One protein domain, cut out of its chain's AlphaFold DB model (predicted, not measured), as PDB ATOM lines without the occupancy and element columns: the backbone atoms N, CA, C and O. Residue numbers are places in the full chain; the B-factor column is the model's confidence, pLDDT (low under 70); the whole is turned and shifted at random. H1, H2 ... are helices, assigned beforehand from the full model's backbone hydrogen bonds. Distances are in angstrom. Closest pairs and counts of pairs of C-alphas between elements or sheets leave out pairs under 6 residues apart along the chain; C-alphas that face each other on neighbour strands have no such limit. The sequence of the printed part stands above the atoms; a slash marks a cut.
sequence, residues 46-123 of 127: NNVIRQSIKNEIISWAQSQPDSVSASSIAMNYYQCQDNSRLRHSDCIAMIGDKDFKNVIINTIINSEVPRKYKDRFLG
ATOM      1  N   ASN A  46     495.860 417.087 391.642       87.56
ATOM      2  CA  ASN A  46     495.328 416.497 392.876       87.56
ATOM      3  C   ASN A  46     494.744 417.586 393.778       87.56
ATOM      4  O   ASN A  46     493.675 417.389 394.358       87.56
ATOM      5  N   ASN A  47     495.426 418.727 393.890       88.50
ATOM      6  CA  ASN A  47     494.908 419.862 394.643       88.50
ATOM      7  C   ASN A  47     493.635 420.424 393.994       88.50
ATOM      8  O   ASN A  47     492.682 420.703 394.713       88.50
ATOM      9  N   VAL A  48     493.569 420.499 392.659       90.25
ATOM     10  CA  VAL A  48     492.344 420.911 391.942       90.25
ATOM     11  C   VAL A  48     491.153 420.033 392.344       90.25
ATOM     12  O   VAL A  48     490.148 420.565 392.806       90.25
ATOM     13  N   ILE A  49     491.281 418.701 392.274       89.62
ATOM     14  CA  ILE A  49     490.200 417.785 392.683       89.62
ATOM     15  C   ILE A  49     489.842 417.979 394.165       89.62
ATOM     16  O   ILE A  49     488.660 418.055 394.499       89.62
ATOM     17  N   ARG A  50     490.835 418.088 395.062       89.50
ATOM     18  CA  ARG A  50     490.588 418.295 396.503       89.50
ATOM     19  C   ARG A  50     489.794 419.569 396.774       89.50
ATOM     20  O   ARG A  50     488.870 419.529 397.580       89.50
ATOM     21  N   GLN A  51     490.130 420.675 396.111       89.38
ATOM     22  CA  GLN A  51     489.405 421.937 396.276       89.38
ATOM     23  C   GLN A  51     487.992 421.861 395.689       89.38
ATOM     24  O   GLN A  51     487.053 422.319 396.337       89.38
ATOM     25  N   SER A  52     487.810 421.236 394.520       91.06
ATOM     26  CA  SER A  52     486.474 421.028 393.945       91.06
ATOM     27  C   SER A  52     485.580 420.217 394.882       91.06
ATOM     28  O   SER A  52     484.471 420.646 395.181       91.06
ATOM     29  N   ILE A  53     486.083 419.094 395.410       90.19
ATOM     30  CA  ILE A  53     485.363 418.285 396.403       90.19
ATOM     31  C   ILE A  53     485.040 419.128 397.634       90.19
ATOM     32  O   ILE A  53     483.918 419.078 398.130       90.19
ATOM     33  N   LYS A  54     486.006 419.919 398.117       89.62
ATOM     34  CA  LYS A  54     485.812 420.732 399.313       89.62
ATOM     35  C   LYS A  54     484.649 421.710 399.157       89.62
ATOM     36  O   LYS A  54     483.788 421.799 400.031       89.62
ATOM     37  N   ASN A  55     484.622 422.419 398.034       90.12
ATOM     38  CA  ASN A  55     483.582 423.396 397.739       90.12
ATOM     39  C   ASN A  55     482.211 422.726 397.592       90.12
ATOM     40  O   ASN A  55     481.239 423.199 398.179       90.12
ATOM     41  N   GLU A  56     482.145 421.599 396.877       92.50
ATOM     42  CA  GLU A  56     480.879 420.905 396.639       92.50
ATOM     43  C   GLU A  56     480.295 420.314 397.927       92.50
ATOM     44  O   GLU A  56     479.106 420.447 398.191       92.50
ATOM     45  N   ILE A  57     481.132 419.719 398.782       89.94
ATOM     46  CA  ILE A  57     480.711 419.172 400.078       89.94
ATOM     47  C   ILE A  57     480.148 420.269 400.988       89.94
ATOM     48  O   ILE A  57     479.141 420.047 401.662       89.94
ATOM     49  N   ILE A  58     480.789 421.443 401.026       88.81
ATOM     50  CA  ILE A  58     480.310 422.583 401.821       88.81
ATOM     51  C   ILE A  58     478.954 423.056 401.292       88.81
ATOM     52  O   ILE A  58     478.029 423.249 402.081       88.81
ATOM     53  N   SER A  59     478.820 423.197 399.970       90.19
ATOM     54  CA  SER A  59     477.558 423.594 399.340       90.19
ATOM     55  C   SER A  59     476.447 422.572 399.602       90.19
ATOM     56  O   SER A  59     475.349 422.944 400.018       90.19
ATOM     57  N   TRP A  60     476.750 421.278 399.464       92.50
ATOM     58  CA  TRP A  60     475.820 420.198 399.779       92.50
ATOM     59  C   TRP A  60     475.370 420.257 401.238       92.50
ATOM     60  O   TRP A  60     474.166 420.265 401.484       92.50
ATOM     61  N   ALA A  61     476.298 420.372 402.193       90.94
ATOM     62  CA  ALA A  61     475.970 420.397 403.618       90.94
ATOM     63  C   ALA A  61     475.060 421.580 403.987       90.94
ATOM     64  O   ALA A  61     474.153 421.430 404.803       90.94
ATOM     65  N   GLN A  62     475.258 422.738 403.350       91.88
ATOM     66  CA  GLN A  62     474.407 423.921 403.522       91.88
ATOM     67  C   GLN A  62     473.018 423.764 402.888       91.88
ATOM     68  O   GLN A  62     472.069 424.386 403.356       91.88
ATOM     69  N   SER A  63     472.893 422.951 401.836       93.12
ATOM     70  CA  SER A  63     471.616 422.689 401.156       93.12
ATOM     71  C   SER A  63     470.727 421.662 401.869       93.12
ATOM     72  O   SER A  63     469.551 421.538 401.527       93.12
ATOM     73  N   GLN A  64     471.268 420.913 402.839       92.88
ATOM     74  CA  GLN A  64     470.515 419.876 403.540       92.88
ATOM     75  C   GLN A  64     469.530 420.469 404.563       92.88
ATOM     76  O   GLN A  64     469.874 421.433 405.251       92.88
ATOM     77  N   PRO A  65     468.337 419.862 404.739       93.69
ATOM     78  CA  PRO A  65     467.379 420.274 405.769       93.69
ATOM     79  C   PRO A  65     467.957 420.234 407.191       93.69
ATOM     80  O   PRO A  65     467.640 421.094 408.008       93.69
ATOM     81  N   ASP A  66     468.823 419.254 407.472       92.88
ATOM     82  CA  ASP A  66     469.615 419.171 408.700       92.88
ATOM     83  C   ASP A  66     471.091 419.451 408.390       92.88
ATOM     84  O   ASP A  66     471.911 418.551 408.175       92.88
ATOM     85  N   SER A  67     471.427 420.739 408.349       89.62
ATOM     86  CA  SER A  67     472.776 421.207 408.034       89.62
ATOM     87  C   SER A  67     473.814 420.832 409.096       89.62
ATOM     88  O   SER A  67     474.999 420.730 408.774       89.62
ATOM     89  N   VAL A  68     473.403 420.584 410.346       90.75
ATOM     90  CA  VAL A  68     474.308 420.184 411.437       90.75
ATOM     91  C   VAL A  68     474.767 418.746 411.228       90.75
ATOM     92  O   VAL A  68     475.974 418.484 411.208       90.75
ATOM     93  N   SER A  69     473.827 417.826 411.000       91.19
ATOM     94  CA  SER A  69     474.152 416.428 410.695       91.19
ATOM     95  C   SER A  69     474.946 416.311 409.391       91.19
ATOM     96  O   SER A  69     475.970 415.627 409.350       91.19
ATOM     97  N   ALA A  70     474.553 417.049 408.349       90.81
ATOM     98  CA  ALA A  70     475.270 417.065 407.076       90.81
ATOM     99  C   ALA A  70     476.709 417.602 407.214       90.81
ATOM    100  O   ALA A  70     477.652 417.027 406.665       90.81
ATOM    101  N   SER A  71     476.911 418.654 408.013       90.44
ATOM    102  CA  SER A  71     478.248 419.186 408.314       90.44
ATOM    103  C   SER A  71     479.112 418.189 409.090       90.44
ATOM    104  O   SER A  71     480.318 418.118 408.861       90.44
ATOM    105  N   SER A  72     478.515 417.387 409.979       90.31
ATOM    106  CA  SER A  72     479.221 416.314 410.690       90.31
ATOM    107  C   SER A  72     479.717 415.228 409.728       90.31
ATOM    108  O   SER A  72     480.888 414.845 409.773       90.31
ATOM    109  N   ILE A  73     478.873 414.799 408.782       89.69
ATOM    110  CA  ILE A  73     479.246 413.841 407.729       89.69
ATOM    111  C   ILE A  73     480.404 414.393 406.881       89.69
ATOM    112  O   ILE A  73     481.401 413.699 406.660       89.69
ATOM    113  N   ALA A  74     480.307 415.659 406.464       89.56
ATOM    114  CA  ALA A  74     481.365 416.350 405.736       89.56
ATOM    115  C   ALA A  74     482.688 416.390 406.521       89.56
ATOM    116  O   ALA A  74     483.752 416.108 405.965       89.56
ATOM    117  N   MET A  75     482.631 416.697 407.819       88.38
ATOM    118  CA  MET A  75     483.807 416.750 408.687       88.38
ATOM    119  C   MET A  75     484.476 415.381 408.838       88.38
ATOM    120  O   MET A  75     485.696 415.284 408.706       88.38
ATOM    121  N   ASN A  76     483.694 414.318 409.041       87.75
ATOM    122  CA  ASN A  76     484.211 412.949 409.143       87.75
ATOM    123  C   ASN A  76     484.964 412.536 407.875       87.75
ATOM    124  O   ASN A  76     486.019 411.902 407.940       87.75
ATOM    125  N   TYR A  77     484.453 412.941 406.711       88.56
ATOM    126  CA  TYR A  77     485.146 412.720 405.454       88.56
ATOM    127  C   TYR A  77     486.503 413.440 405.400       88.56
ATOM    128  O   TYR A  77     487.498 412.807 405.045       88.56
ATOM    129  N   TYR A  78     486.588 414.716 405.791       85.00
ATOM    130  CA  TYR A  78     487.873 415.432 405.818       85.00
ATOM    131  C   TYR A  78     488.865 414.824 406.806       85.00
ATOM    132  O   TYR A  78     490.027 414.635 406.460       85.00
ATOM    133  N   GLN A  79     488.402 414.436 407.994       86.69
ATOM    134  CA  GLN A  79     489.245 413.754 408.976       86.69
ATOM    135  C   GLN A  79     489.812 412.439 408.426       86.69
ATOM    136  O   GLN A  79     490.965 412.101 408.691       86.69
ATOM    137  N   CYS A  80     489.033 411.714 407.617       88.38
ATOM    138  CA  CYS A  80     489.542 410.549 406.906       88.38
ATOM    139  C   CYS A  80     490.609 410.931 405.868       88.38
ATOM    140  O   CYS A  80     491.638 410.268 405.783       88.38
ATOM    141  N   GLN A  81     490.403 412.012 405.109       83.38
ATOM    142  CA  GLN A  81     491.359 412.485 404.096       83.38
ATOM    143  C   GLN A  81     492.691 412.961 404.674       83.38
ATOM    144  O   GLN A  81     493.734 412.790 404.039       83.38
ATOM    145  N   ASP A  82     492.661 413.545 405.869       82.75
ATOM    146  CA  ASP A  82     493.859 413.980 406.585       82.75
ATOM    147  C   ASP A  82     494.663 412.790 407.139       82.75
ATOM    148  O   ASP A  82     495.850 412.920 407.459       82.75
ATOM    149  N   ASN A  83     494.063 411.596 407.197       82.00
ATOM    150  CA  ASN A  83     494.768 410.373 407.549       82.00
ATOM    151  C   ASN A  83     495.613 409.872 406.370       82.00
ATOM    152  O   ASN A  83     495.133 409.192 405.465       82.00
ATOM    153  N   SER A  84     496.920 410.130 406.435       72.12
ATOM    154  CA  SER A  84     497.896 409.748 405.405       72.12
ATOM    155  C   SER A  84     497.981 408.246 405.106       72.12
ATOM    156  O   SER A  84     498.565 407.865 404.090       72.12
ATOM    157  N   ARG A  85     497.421 407.382 405.965       77.12
ATOM    158  CA  ARG A  85     497.383 405.926 405.757       77.12
ATOM    159  C   ARG A  85     496.233 405.472 404.862       77.12
ATOM    160  O   ARG A  85     496.298 404.357 404.351       77.12
ATOM    161  N   LEU A  86     495.192 406.286 404.700       78.88
ATOM    162  CA  LEU A  86     493.996 405.927 403.942       78.88
ATOM    163  C   LEU A  86     494.050 406.519 402.538       78.88
ATOM    164  O   LEU A  86     494.499 407.646 402.321       78.88
ATOM    165  N   ARG A  87     493.584 405.750 401.550       83.19
ATOM    166  CA  ARG A  87     493.386 406.276 400.199       83.19
ATOM    167  C   ARG A  87     492.081 407.057 400.163       83.19
ATOM    168  O   ARG A  87     491.127 406.759 400.875       83.19
ATOM    169  N   HIS A  88     492.003 408.006 399.235       84.94
ATOM    170  CA  HIS A  88     490.803 408.810 399.021       84.94
ATOM    171  C   HIS A  88     489.551 407.945 398.777       84.94
ATOM    172  O   HIS A  88     488.481 408.225 399.312       84.94
ATOM    173  N   SER A  89     489.710 406.852 398.028       84.56
ATOM    174  CA  SER A  89     488.665 405.867 397.755       84.56
ATOM    175  C   SER A  89     488.188 405.126 399.006       84.56
ATOM    176  O   SER A  89     487.007 404.803 399.093       84.56
ATOM    177  N   ASP A  90     489.076 404.886 399.977       86.44
ATOM    178  CA  ASP A  90     488.729 404.226 401.240       86.44
ATOM    179  C   ASP A  90     487.823 405.149 402.061       86.44
ATOM    180  O   ASP A  90     486.779 404.726 402.551       86.44
ATOM    181  N   CYS A  91     488.152 406.442 402.102       88.31
ATOM    182  CA  CYS A  91     487.314 407.454 402.739       88.31
ATOM    183  C   CYS A  91     485.944 407.593 402.075       88.31
ATOM    184  O   CYS A  91     484.941 407.700 402.772       88.31
ATOM    185  N   ILE A  92     485.877 407.536 400.740       85.31
ATOM    186  CA  ILE A  92     484.600 407.530 400.008       85.31
ATOM    187  C   ILE A  92     483.781 406.272 400.335       85.31
ATOM    188  O   ILE A  92     482.555 406.331 400.421       85.31
ATOM    189  N   ALA A  93     484.434 405.121 400.512       83.06
ATOM    190  CA  ALA A  93     483.765 403.868 400.854       83.06
ATOM    191  C   ALA A  93     483.234 403.845 402.298       83.06
ATOM    192  O   ALA A  93     482.235 403.179 402.552       83.06
ATOM    193  N   MET A  94     483.871 404.579 403.216       77.44
ATOM    194  CA  MET A  94     483.454 404.707 404.619       77.44
ATOM    195  C   MET A  94     482.265 405.658 404.826       77.44
ATOM    196  O   MET A  94     481.673 405.670 405.904       77.44
ATOM    197  N   ILE A  95     481.892 406.443 403.811       83.81
ATOM    198  CA  ILE A  95     480.698 407.288 403.861       83.81
ATOM    199  C   ILE A  95     479.447 406.400 403.842       83.81
ATOM    200  O   ILE A  95     479.166 405.727 402.849       83.81
ATOM    201  N   GLY A  96     478.668 406.447 404.925       76.06
ATOM    202  CA  GLY A  96     477.374 405.762 405.024       76.06
ATOM    203  C   GLY A  96     476.227 406.461 404.284       76.06
ATOM    204  O   GLY A  96     475.211 405.831 404.003       76.06
ATOM    205  N   ASP A  97     476.387 407.741 403.941       86.19
ATOM    206  CA  ASP A  97     475.379 408.539 403.241       86.19
ATOM    207  C   ASP A  97     475.534 408.438 401.711       86.19
ATOM    208  O   ASP A  97     476.540 408.855 401.125       86.19
ATOM    209  N   LYS A  98     474.537 407.845 401.045       89.62
ATOM    210  CA  LYS A  98     474.587 407.574 399.602       89.62
ATOM    211  C   LYS A  98     474.573 408.855 398.765       89.62
ATOM    212  O   LYS A  98     475.256 408.904 397.739       89.62
ATOM    213  N   ASP A  99     473.819 409.863 399.182       90.38
ATOM    214  CA  ASP A  99     473.676 411.106 398.426       90.38
ATOM    215  C   ASP A  99     474.961 411.923 398.526       90.38
ATOM    216  O   ASP A  99     475.507 412.348 397.506       90.38
ATOM    217  N   PHE A 100     475.537 412.004 399.721       92.00
ATOM    218  CA  PHE A 100     476.843 412.605 399.949       92.00
ATOM    219  C   PHE A 100     477.955 411.910 399.154       92.00
ATOM    220  O   PHE A 100     478.777 412.556 398.499       92.00
ATOM    221  N   LYS A 101     477.962 410.574 399.144       92.75
ATOM    222  CA  LYS A 101     478.910 409.795 398.338       92.75
ATOM    223  C   LYS A 101     478.797 410.131 396.847       92.75
ATOM    224  O   LYS A 101     479.820 410.284 396.176       92.75
ATOM    225  N   ASN A 102     477.575 410.247 396.329       93.56
ATOM    226  CA  ASN A 102     477.333 410.590 394.929       93.56
ATOM    227  C   ASN A 102     477.816 412.002 394.593       93.56
ATOM    228  O   ASN A 102     478.389 412.186 393.522       93.56
ATOM    229  N   VAL A 103     477.643 412.967 395.503       93.69
ATOM    230  CA  VAL A 103     478.192 414.321 395.345       93.69
ATOM    231  C   VAL A 103     479.693 414.247 395.087       93.69
ATOM    232  O   VAL A 103     480.149 414.701 394.044       93.69
ATOM    233  N   ILE A 104     480.450 413.566 395.950       92.31
ATOM    234  CA  ILE A 104     481.912 413.470 395.821       92.31
ATOM    235  C   ILE A 104     482.328 412.792 394.512       92.31
ATOM    236  O   ILE A 104     483.208 413.288 393.804       92.31
ATOM    237  N   ILE A 105     481.700 411.663 394.168       93.50
ATOM    238  CA  ILE A 105     482.010 410.930 392.933       93.50
ATOM    239  C   ILE A 105     481.727 411.804 391.705       93.50
ATOM    240  O   ILE A 105     482.575 411.894 390.816       93.50
ATOM    241  N   ASN A 106     480.579 412.482 391.672       94.50
ATOM    242  CA  ASN A 106     480.211 413.371 390.574       94.50
ATOM    243  C   ASN A 106     481.178 414.552 390.465       94.50
ATOM    244  O   ASN A 106     481.617 414.867 389.360       94.50
ATOM    245  N   THR A 107     481.591 415.152 391.586       94.25
ATOM    246  CA  THR A 107     482.612 416.208 391.591       94.25
ATOM    247  C   THR A 107     483.929 415.721 390.989       94.25
ATOM    248  O   THR A 107     484.536 416.421 390.177       94.25
ATOM    249  N   ILE A 108     484.372 414.503 391.324       92.88
ATOM    250  CA  ILE A 108     485.599 413.922 390.756       92.88
ATOM    251  C   ILE A 108     485.441 413.687 389.250       92.88
ATOM    252  O   ILE A 108     486.315 414.080 388.473       92.88
ATOM    253  N   ILE A 109     484.339 413.067 388.820       92.88
ATOM    254  CA  ILE A 109     484.088 412.740 387.408       92.88
ATOM    255  C   ILE A 109     483.992 414.011 386.557       92.88
ATOM    256  O   ILE A 109     484.595 414.058 385.479       92.88
ATOM    257  N   ASN A 110     483.316 415.046 387.056       93.00
ATOM    258  CA  ASN A 110     483.065 416.293 386.329       93.00
ATOM    259  C   ASN A 110     484.228 417.292 386.397       93.00
ATOM    260  O   ASN A 110     484.242 418.252 385.635       93.00
ATOM    261  N   SER A 111     485.224 417.071 387.261       91.62
ATOM    262  CA  SER A 111     486.393 417.954 387.345       91.62
ATOM    263  C   SER A 111     487.169 418.032 386.019       91.62
ATOM    264  O   SER A 111     487.374 417.026 385.328       91.62
ATOM    265  N   GLU A 112     487.652 419.221 385.661       90.81
ATOM    266  CA  GLU A 112     488.440 419.471 384.442       90.81
ATOM    267  C   GLU A 112     489.910 419.050 384.611       90.81
ATOM    268  O   GLU A 112     490.850 419.833 384.493       90.81
ATOM    269  N   VAL A 113     490.122 417.777 384.935       89.31
ATOM    270  CA  VAL A 113     491.445 417.193 385.179       89.31
ATOM    271  C   VAL A 113     491.652 415.928 384.340       89.31
ATOM    272  O   VAL A 113     490.687 415.239 383.991       89.31
ATOM    273  N   PRO A 114     492.903 415.551 384.026       92.25
ATOM    274  CA  PRO A 114     493.168 414.324 383.288       92.25
ATOM    275  C   PRO A 114     492.655 413.080 384.023       92.25
ATOM    276  O   PRO A 114     492.802 412.951 385.243       92.25
ATOM    277  N   ARG A 115     492.141 412.112 383.257       91.88
ATOM    278  CA  ARG A 115     491.526 410.874 383.769       91.88
ATOM    279  C   ARG A 115     492.384 410.136 384.803       91.88
ATOM    280  O   ARG A 115     491.859 409.703 385.819       91.88
ATOM    281  N   LYS A 116     493.710 410.094 384.614       91.44
ATOM    282  CA  LYS A 116     494.645 409.447 385.555       91.44
ATOM    283  C   LYS A 116     494.543 409.968 386.998       91.44
ATOM    284  O   LYS A 116     494.801 409.217 387.934       91.44
ATOM    285  N   TYR A 117     494.192 411.243 387.189       89.50
ATOM    286  CA  TYR A 117     494.011 411.823 388.521       89.50
ATOM    287  C   TYR A 117     492.635 411.473 389.088       89.50
ATOM    288  O   TYR A 117     492.548 411.119 390.259       89.50
ATOM    289  N   LYS A 118     491.588 411.460 388.254       92.62
ATOM    290  CA  LYS A 118     490.247 410.985 388.641       92.62
ATOM    291  C   LYS A 118     490.298 409.530 389.110       92.62
ATOM    292  O   LYS A 118     489.872 409.223 390.219       92.62
ATOM    293  N   ASP A 119     490.924 408.660 388.319       91.38
ATOM    294  CA  ASP A 119     491.040 407.227 388.615       91.38
ATOM    295  C   ASP A 119     491.855 406.955 389.887       91.38
ATOM    296  O   ASP A 119     491.615 405.982 390.603       91.38
ATOM    297  N   ARG A 120     492.825 407.819 390.212       88.94
ATOM    298  CA  ARG A 120     493.570 407.741 391.476       88.94
ATOM    299  C   ARG A 120     492.671 408.012 392.680       88.94
ATOM    300  O   ARG A 120     492.782 407.302 393.677       88.94
ATOM    301  N   PHE A 121     491.810 409.024 392.589       89.25
ATOM    302  CA  PHE A 121     490.881 409.400 393.656       89.25
ATOM    303  C   PHE A 121     489.766 408.364 393.830       89.25
ATOM    304  O   PHE A 121     489.412 408.031 394.958       89.25
ATOM    305  N   LEU A 122     489.272 407.807 392.724       90.88
ATOM    306  CA  LEU A 122     488.249 406.758 392.724       90.88
ATOM    307  C   LEU A 122     488.808 405.362 393.046       90.88
ATOM    308  O   LEU A 122     488.040 404.427 393.242       90.88
ATOM    309  N   GLY A 123     490.134 405.202 393.111       88.31
ATOM    310  CA  GLY A 123     490.776 403.909 393.368       88.31
ATOM    311  C   GLY A 123     490.684 402.923 392.197       88.31
ATOM    312  O   GLY A 123     490.997 401.749 392.370       88.31
TER     313      GLY A 123
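What this domain is: This is residues 46 to 123 of the 127 residues of an uncharacterized protein of Aeromonas veronii (UniProt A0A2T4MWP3). Two long helices, H1 and H2, make a hairpin that opens as a narrow V from their link, and a second hairpin, H4 and H5, packs on H1 through H4, which crosses it. The short H3 bridges the open end between H2 and H5, and the contacts run round in a ring from H1 through H2, H3, H5 and H4 back to H1. The printed part has 78 residues with five named helices, H1 to H5 in chain order, and no named strand; the class is all helix. It is compact, with a radius of gyration of the C-alphas of 11.9 A and spans of 35 by 26 by 19 A.

Where its parts are: Find C-alpha 46 at (495.328, 416.497, 392.876); from there H1, residues 46 to 63, runs 25.9 A to C-alpha 63 at (471.616, 422.689, 401.156). H2, residues 67 to 82, runs 22.3 A. Next come H3, residues 88 to 94, and H4, residues 98 to 110, which is 18.0 A long. H5, residues 115 to 122, ends at C-alpha 122 at (488.249, 406.758, 392.724).

How they stand to each other: In the hairpin of H1 and H2, residues 57 to 62 touch residues 67 to 74 at a shallow tilt of 17 degrees, opposite ways; the closest C-alphas, of Ala 61 and Ala 70, are 4.9 A apart. H1 touches H4 at a steep tilt of 39 degrees, closest at the C-alphas of Ile 53 and Thr 107, 5.9 A. Residues 77 to 81 of H2 touch H3, closest at the C-alphas of Cys 80 and Cys 91, 5.6 A. H3 touches H5 at a shallow tilt of 33 degrees, only just short of steep, with the closest C-alphas, of Ser 89 and Leu 122, 5.1 A apart. In the hairpin of H4 and H5, the closest C-alphas are those of Ile 108 and Lys 118, 5.9 A. The helix packing is part aligned, part crossed: 3 of the 5 touching pairs are at a shallow tilt. H1 and H3 are apart, as are H2 and H5. In H1, H2, H3, H4 and H5 every O i to N i+4 pair is within hydrogen-bond range.

The domain as a whole: The two C-alphas farthest apart, of Pro 65 and Lys 116, are 35.6 A apart. The printed part has no cut, and its four links between helices are tight. Its mean pLDDT is 88.9, and no printed residue is under 70.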